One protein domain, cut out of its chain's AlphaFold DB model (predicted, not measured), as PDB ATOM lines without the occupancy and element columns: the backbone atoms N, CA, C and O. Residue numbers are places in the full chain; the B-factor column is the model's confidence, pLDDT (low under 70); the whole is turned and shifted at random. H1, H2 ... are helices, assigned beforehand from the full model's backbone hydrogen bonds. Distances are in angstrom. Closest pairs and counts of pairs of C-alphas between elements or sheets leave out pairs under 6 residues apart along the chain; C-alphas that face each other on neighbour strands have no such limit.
ATOM      1  N   PRO A  75     156.646 129.197 180.067       79.38
ATOM      2  CA  PRO A  75     157.896 128.630 179.553       79.38
ATOM      3  C   PRO A  75     158.504 129.466 178.421       79.38
ATOM      4  O   PRO A  75     159.726 129.578 178.324       79.38
ATOM      5  N   GLN A  76     157.667 130.131 177.613       81.88
ATOM      6  CA  GLN A  76     158.149 130.990 176.530       81.88
ATOM      7  C   GLN A  76     158.809 132.250 177.080       81.88
ATOM      8  O   GLN A  76     159.892 132.620 176.633       81.88
ATOM      9  N   ALA A  77     158.176 132.889 178.064       82.44
ATOM     10  CA  ALA A  77     158.729 134.065 178.717       82.44
ATOM     11  C   ALA A  77     160.017 133.704 179.465       82.44
ATOM     12  O   ALA A  77     161.021 134.385 179.299       82.44
ATOM     13  N   THR A  78     160.031 132.589 180.202       82.75
ATOM     14  CA  THR A  78     161.221 132.097 180.909       82.75
ATOM     15  C   THR A  78     162.383 131.833 179.954       82.75
ATOM     16  O   THR A  78     163.499 132.265 180.231       82.75
ATOM     17  N   LEU A  79     162.137 131.189 178.807       83.62
ATOM     18  CA  LEU A  79     163.169 130.957 177.795       83.62
ATOM     19  C   LEU A  79     163.703 132.276 177.221       83.62
ATOM     20  O   LEU A  79     164.917 132.452 177.122       83.62
ATOM     21  N   MET A  80     162.816 133.212 176.868       86.19
ATOM     22  CA  MET A  80     163.223 134.519 176.338       86.19
ATOM     23  C   MET A  80     164.029 135.318 177.364       86.19
ATOM     24  O   MET A  80     165.065 135.881 177.013       86.19
ATOM     25  N   THR A  81     163.611 135.315 178.632       83.88
ATOM     26  CA  THR A  81     164.342 135.951 179.733       83.88
ATOM     27  C   THR A  81     165.709 135.309 179.926       83.88
ATOM     28  O   THR A  81     166.691 136.038 180.006       83.88
ATOM     29  N   ALA A  82     165.803 133.976 179.927       83.94
ATOM     30  CA  ALA A  82     167.070 133.262 180.091       83.94
ATOM     31  C   ALA A  82     168.060 133.536 178.946       83.94
ATOM     32  O   ALA A  82     169.253 133.727 179.187       83.94
ATOM     33  N   ILE A  83     167.575 133.593 177.700       85.69
ATOM     34  CA  ILE A  83     168.401 133.953 176.539       85.69
ATOM     35  C   ILE A  83     168.857 135.407 176.654       85.69
ATOM     36  O   ILE A  83     170.047 135.683 176.524       85.69
ATOM     37  N   ALA A  84     167.939 136.335 176.928       85.38
ATOM     38  CA  ALA A  84     168.272 137.748 177.056       85.38
ATOM     39  C   ALA A  84     169.296 137.974 178.177       85.38
ATOM     40  O   ALA A  84     170.347 138.566 177.938       85.38
ATOM     41  N   SER A  85     169.040 137.450 179.378       83.94
ATOM     42  CA  SER A  85     169.946 137.589 180.517       83.94
ATOM     43  C   SER A  85     171.299 136.951 180.239       83.94
ATOM     44  O   SER A  85     172.321 137.546 180.564       83.94
ATOM     45  N   GLY A  86     171.324 135.767 179.628       84.94
ATOM     46  CA  GLY A  86     172.572 135.079 179.337       84.94
ATOM     47  C   GLY A  86     173.394 135.743 178.228       84.94
ATOM     48  O   GLY A  86     174.615 135.645 178.273       84.94
ATOM     49  N   ILE A  87     172.767 136.454 177.281       86.62
ATOM     50  CA  ILE A  87     173.481 137.265 176.280       86.62
ATOM     51  C   ILE A  87     174.047 138.529 176.932       86.62
ATOM     52  O   ILE A  87     175.216 138.839 176.743       86.62
ATOM     53  N   PHE A  88     173.241 139.263 177.705       87.25
ATOM     54  CA  PHE A  88     173.675 140.540 178.287       87.25
ATOM     55  C   PHE A  88     174.715 140.395 179.403       87.25
ATOM     56  O   PHE A  88     175.461 141.337 179.648       87.25
ATOM     57  N   HIS A  89     174.763 139.244 180.074       87.38
ATOM     58  CA  HIS A  89     175.704 138.981 181.168       87.38
ATOM     59  C   HIS A  89     176.817 137.995 180.789       87.38
ATOM     60  O   HIS A  89     177.489 137.489 181.685       87.38
ATOM     61  N   ASP A  90     176.966 137.653 179.501       79.44
ATOM     62  CA  ASP A  90     177.896 136.616 179.013       79.44
ATOM     63  C   ASP A  90     177.798 135.275 179.779       79.44
ATOM     64  O   ASP A  90     178.726 134.468 179.817       79.44
ATOM     65  N   ALA A  91     176.638 135.003 180.381       80.31
ATOM     66  CA  ALA A  91     176.370 133.836 181.219       80.31
ATOM     67  C   ALA A  91     175.729 132.681 180.427       80.31
ATOM     68  O   ALA A  91     175.169 131.745 181.006       80.31
ATOM     69  N   LEU A  92     175.762 132.752 179.092       82.19
ATOM     70  CA  LEU A  92     175.186 131.734 178.223       82.19
ATOM     71  C   LEU A  92     175.950 130.411 178.385       82.19
ATOM     72  O   LEU A  92     177.152 130.320 178.128       82.19
ATOM     73  N   ASN A  93     175.243 129.351 178.778       86.12
ATOM     74  CA  ASN A  93     175.839 128.025 178.899       86.12
ATOM     75  C   ASN A  93     176.005 127.385 177.510       86.12
ATOM     76  O   ASN A  93     175.164 126.609 177.051       86.12
ATOM     77  N   TRP A  94     177.110 127.715 176.842       86.69
ATOM     78  CA  TRP A  94     177.452 127.210 175.510       86.69
ATOM     79  C   TRP A  94     177.526 125.684 175.440       86.69
ATOM     80  O   TRP A  94     177.118 125.107 174.434       86.69
ATOM     81  N   ASN A  95     177.953 125.018 176.519       91.75
ATOM     82  CA  ASN A  95     177.940 123.557 176.583       91.75
ATOM     83  C   ASN A  95     176.512 123.015 176.448       91.75
ATOM     84  O   ASN A  95     176.277 122.093 175.672       91.75
ATOM     85  N   MET A  96     175.542 123.616 177.142       88.00
ATOM     86  CA  MET A  96     174.138 123.201 177.069       88.00
ATOM     87  C   MET A  96     173.524 123.469 175.686       88.00
ATOM     88  O   MET A  96     172.762 122.643 175.183       88.00
ATOM     89  N   ILE A  97     173.909 124.571 175.032       89.19
ATOM     90  CA  ILE A  97     173.492 124.875 173.653       89.19
ATOM     91  C   ILE A  97     174.043 123.831 172.679       89.19
ATOM     92  O   ILE A  97     173.289 123.289 171.872       89.19
ATOM     93  N   LEU A  98     175.337 123.510 172.764       93.12
ATOM     94  CA  LEU A  98     175.971 122.512 171.900       93.12
ATOM     95  C   LEU A  98     175.380 121.115 172.109       93.12
ATOM     96  O   LEU A  98     175.152 120.404 171.131       93.12
ATOM     97  N   ILE A  99     175.069 120.744 173.355       93.44
ATOM     98  CA  ILE A  99     174.336 119.507 173.662       93.44
ATOM     99  C   ILE A  99     172.962 119.524 172.984       93.44
ATOM    100  O   ILE A  99     172.588 118.536 172.357       93.44
ATOM    101  N   GLY A 100     172.232 120.643 173.048       90.38
ATOM    102  CA  GLY A 100     170.944 120.798 172.370       90.38
ATOM    103  C   GLY A 100     171.041 120.635 170.850       90.38
ATOM    104  O   GLY A 100     170.237 119.915 170.257       90.38
ATOM    105  N   VAL A 101     172.059 121.228 170.219       91.69
ATOM    106  CA  VAL A 101     172.328 121.072 168.776       91.69
ATOM    107  C   VAL A 101     172.656 119.617 168.436       91.69
ATOM    108  O   VAL A 101     172.067 119.059 167.509       91.69
ATOM    109  N   ALA A 102     173.550 118.981 169.195       94.12
ATOM    110  CA  ALA A 102     173.926 117.586 168.987       94.12
ATOM    111  C   ALA A 102     172.725 116.640 169.154       94.12
ATOM    112  O   ALA A 102     172.518 115.753 168.325       94.12
ATOM    113  N   LEU A 103     171.897 116.867 170.178       93.31
ATOM    114  CA  LEU A 103     170.660 116.127 170.408       93.31
ATOM    115  C   LEU A 103     169.674 116.322 169.250       93.31
ATOM    116  O   LEU A 103     169.108 115.347 168.763       93.31
ATOM    117  N   GLY A 104     169.500 117.556 168.768       90.94
ATOM    118  CA  GLY A 104     168.646 117.859 167.619       90.94
ATOM    119  C   GLY A 104     169.086 117.113 166.358       90.94
ATOM    120  O   GLY A 104     168.267 116.461 165.711       90.94
ATOM    121  N   ILE A 105     170.387 117.129 166.051       93.12
ATOM    122  CA  ILE A 105     170.957 116.371 164.926       93.12
ATOM    123  C   ILE A 105     170.721 114.868 165.116       93.12
ATOM    124  O   ILE A 105     170.264 114.201 164.187       93.12
ATOM    125  N   ALA A 106     170.974 114.331 166.312       92.94
ATOM    126  CA  ALA A 106     170.753 112.919 166.608       92.94
ATOM    127  C   ALA A 106     169.284 112.510 166.404       92.94
ATOM    128  O   ALA A 106     169.015 111.499 165.759       92.94
ATOM    129  N   LEU A 107     168.331 113.317 166.881       91.69
ATOM    130  CA  LEU A 107     166.898 113.063 166.706       91.69
ATOM    131  C   LEU A 107     166.476 113.101 165.231       91.69
ATOM    132  O   LEU A 107     165.685 112.259 164.812       91.69
ATOM    133  N   ILE A 108     167.029 114.017 164.431       90.62
ATOM    134  CA  ILE A 108     166.780 114.073 162.979       90.62
ATOM    135  C   ILE A 108     167.299 112.810 162.287       90.62
ATOM    136  O   ILE A 108     166.602 112.233 161.453       90.62
ATOM    137  N   LEU A 109     168.505 112.353 162.638       91.31
ATOM    138  CA  LEU A 109     169.074 111.125 162.078       91.31
ATOM    139  C   LEU A 109     168.237 109.896 162.448       91.31
ATOM    140  O   LEU A 109     167.997 109.038 161.596       91.31
ATOM    141  N   VAL A 110     167.756 109.833 163.692       90.00
ATOM    142  CA  VAL A 110     166.851 108.780 164.164       90.00
ATOM    143  C   VAL A 110     165.531 108.818 163.392       90.00
ATOM    144  O   VAL A 110     165.137 107.785 162.855       90.00
ATOM    145  N   ASP A 111     164.879 109.978 163.249       88.88
ATOM    146  CA  ASP A 111     163.636 110.097 162.467       88.88
ATOM    147  C   ASP A 111     163.841 109.662 161.008       88.88
ATOM    148  O   ASP A 111     163.044 108.898 160.465       88.88
ATOM    149  N   LEU A 112     164.952 110.062 160.380       87.25
ATOM    150  CA  LEU A 112     165.271 109.667 159.008       87.25
ATOM    151  C   LEU A 112     165.461 108.147 158.875       87.25
ATOM    152  O   LEU A 112     165.003 107.544 157.900       87.25
ATOM    153  N   LEU A 113     166.110 107.515 159.857       87.62
ATOM    154  CA  LEU A 113     166.288 106.066 159.890       87.62
ATOM    155  C   LEU A 113     164.954 105.342 160.112       87.62
ATOM    156  O   LEU A 113     164.660 104.374 159.410       87.62
ATOM    157  N   LEU A 114     164.116 105.834 161.029       86.94
ATOM    158  CA  LEU A 114     162.784 105.283 161.285       86.94
ATOM    159  C   LEU A 114     161.904 105.359 160.032       86.94
ATOM    160  O   LEU A 114     161.319 104.348 159.635       86.94
ATOM    161  N   ARG A 115     161.908 106.501 159.335       83.88
ATOM    162  CA  ARG A 115     161.184 106.682 158.067       83.88
ATOM    163  C   ARG A 115     161.636 105.705 156.987       83.88
ATOM    164  O   ARG A 115     160.797 105.209 156.242       83.88
ATOM    165  N   ARG A 116     162.930 105.362 156.929       81.88
ATOM    166  CA  ARG A 116     163.441 104.328 156.006       81.88
ATOM    167  C   ARG A 116     162.907 102.930 156.307       81.88
ATOM    168  O   ARG A 116     162.760 102.137 155.387       81.88
ATOM    169  N   THR A 117     162.607 102.622 157.568       78.69
ATOM    170  CA  THR A 117     162.032 101.319 157.951       78.69
ATOM    171  C   THR A 117     160.523 101.221 157.715       78.69
ATOM    172  O   THR A 117     159.970 100.128 157.815       78.69
ATOM    173  N   GLY A 118     159.846 102.338 157.418       73.81
ATOM    174  CA  GLY A 118     158.413 102.395 157.100       73.81
ATOM    175  C   GLY A 118     157.460 102.084 158.261       73.81
ATOM    176  O   GLY A 118     156.250 102.084 158.064       73.81
ATOM    177  N   LYS A 119     157.974 101.809 159.467       71.38
ATOM    178  CA  LYS A 119     157.172 101.356 160.619       71.38
ATOM    179  C   LYS A 119     156.795 102.469 161.596       71.38
ATOM    180  O   LYS A 119     155.839 102.305 162.345       71.38
ATOM    181  N   ALA A 120     157.547 103.568 161.618       75.94
ATOM    182  CA  ALA A 120     157.323 104.676 162.539       75.94
ATOM    183  C   ALA A 120     157.929 105.979 162.000       75.94
ATOM    184  O   ALA A 120     158.845 105.959 161.179       75.94
ATOM    185  N   CYS A 121     157.434 107.106 162.500       78.31
ATOM    186  CA  CYS A 121     158.072 108.411 162.386       78.31
ATOM    187  C   CYS A 121     158.190 109.011 163.787       78.31
ATOM    188  O   CYS A 121     157.340 108.776 164.649       78.31
ATOM    189  N   LEU A 122     159.254 109.768 164.018       82.88
ATOM    190  CA  LEU A 122     159.470 110.512 165.247       82.88
ATOM    191  C   LEU A 122     159.561 111.989 164.869       82.88
ATOM    192  O   LEU A 122     160.628 112.470 164.490       82.88
ATOM    193  N   PRO A 123     158.445 112.734 164.931       84.56
ATOM    194  CA  PRO A 123     158.463 114.152 164.617       84.56
ATOM    195  C   PRO A 123     159.387 114.882 165.600       84.56
ATOM    196  O   PRO A 123     159.042 115.077 166.764       84.56
ATOM    197  N   VAL A 124     160.565 115.300 165.133       85.56
ATOM    198  CA  VAL A 124     161.586 115.953 165.975       85.56
ATOM    199  C   VAL A 124     161.030 117.204 166.661       85.56
ATOM    200  O   VAL A 124     161.337 117.462 167.821       85.56
ATOM    201  N   LEU A 125     160.139 117.933 165.982       84.75
ATOM    202  CA  LEU A 125     159.444 119.093 166.543       84.75
ATOM    203  C   LEU A 125     158.557 118.729 167.742       84.75
ATOM    204  O   LEU A 125     158.524 119.475 168.715       84.75
ATOM    205  N   ALA A 126     157.879 117.576 167.709       84.38
ATOM    206  CA  ALA A 126     157.054 117.120 168.827       84.38
ATOM    207  C   ALA A 126     157.917 116.743 170.040       84.38
ATOM    208  O   ALA A 126     157.558 117.055 171.173       84.38
ATOM    209  N   VAL A 127     159.087 116.138 169.807       86.56
ATOM    210  CA  VAL A 127     160.052 115.846 170.878       86.56
ATOM    211  C   VAL A 127     160.639 117.133 171.457       86.56
ATOM    212  O   VAL A 127     160.719 117.265 172.675       86.56
ATOM    213  N   GLY A 128     160.974 118.109 170.610       85.31
ATOM    214  CA  GLY A 128     161.429 119.429 171.051       85.31
ATOM    215  C   GLY A 128     160.390 120.148 171.914       85.31
ATOM    216  O   GLY A 128     160.725 120.641 172.988       85.31
ATOM    217  N   LEU A 129     159.120 120.132 171.497       82.81
ATOM    218  CA  LEU A 129     158.008 120.652 172.298       82.81
ATOM    219  C   LEU A 129     157.862 119.904 173.629       82.81
ATOM    220  O   LEU A 129     157.637 120.538 174.654       82.81
ATOM    221  N   GLY A 130     158.036 118.581 173.637       84.31
ATOM    222  CA  GLY A 130     157.980 117.771 174.856       84.31
ATOM    223  C   GLY A 130     159.090 118.089 175.862       84.31
ATOM    224  O   GLY A 130     158.825 118.126 177.057       84.31
ATOM    225  N   ILE A 131     160.313 118.358 175.393       85.62
ATOM    226  CA  ILE A 131     161.442 118.779 176.248       85.62
ATOM    227  C   ILE A 131     161.218 120.193 176.798       85.62
ATOM    228  O   ILE A 131     161.637 120.514 177.907       85.62
ATOM    229  N   TYR A 132     160.575 121.046 176.004       82.75
ATOM    230  CA  TYR A 132     160.321 122.441 176.335       82.75
ATOM    231  C   TYR A 132     159.163 122.633 177.328       82.75
ATOM    232  O   TYR A 132     159.183 123.575 178.123       82.75
ATOM    233  N   LEU A 133     158.147 121.769 177.291       84.00
ATOM    234  CA  LEU A 133     156.962 121.903 178.135       84.00
ATOM    235  C   LEU A 133     157.189 121.349 179.554       84.00
ATOM    236  O   LEU A 133     157.805 120.296 179.721       84.00
ATOM    237  N   PRO A 134     156.627 121.998 180.592       83.75
ATOM    238  CA  PRO A 134     156.599 121.455 181.945       83.75
ATOM    239  C   PRO A 134     155.997 120.038 181.990       83.75
ATOM    240  O   PRO A 134     154.989 119.796 181.316       83.75
TER     241      PRO A 134
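AT A GLANCE: This is residues 75 to 134 of the 241 residues of an uncharacterized protein of Pseudomonas aeruginosa (UniProt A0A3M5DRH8). H1 and the long helix H2 make two arms of a loose, open ring, joined at a corner; beyond H2 the chain folds back and short H3 packs on the middle of H2, its far end near the start of H1. The printed part has 60 residues with three named helices, H1, H2, H3 in chain order, and no named strand: all helix. It is loose, with a radius of gyration of the C-alphas of 14.8 A and spans of 47 by 22 by 12 A.

HOW THE PARTS SIT: H1, residues 75 to 88, is apart from H2, residues 94 to 117. H2 touches H3, residues 124 to 132, with residues 104 to 111 alone; the closest C-alphas, of Leu 107 and Val 124, are 6.1 A apart. This helical hairpin has a steep tilt of 38 degrees, opposite ways. H1 and H3 are close but not clearly touching, the closest C-alphas, of Pro 75 and Tyr 132, being 7.4 A apart, and about perpendicular at 82 degrees. In H1, H2 and H3 every O i to N i+4 pair is within hydrogen-bond range.

IN THESE COORDINATES: H1 begins at C-alpha 75 (157.896, 128.630, 179.553) and is 19.8 A long. H2 is 34.9 A long. H3 is 12.3 A long and ends at C-alpha 132 (160.321, 122.441, 176.335).

THE WHOLE: The C-alphas farthest apart, of His 89 and Gly 118, are 47.1 A apart. The printed part has no cut. The link H1 to H2 is tight, H2 to H3 short. No printed residue is under 70 in pLDDT.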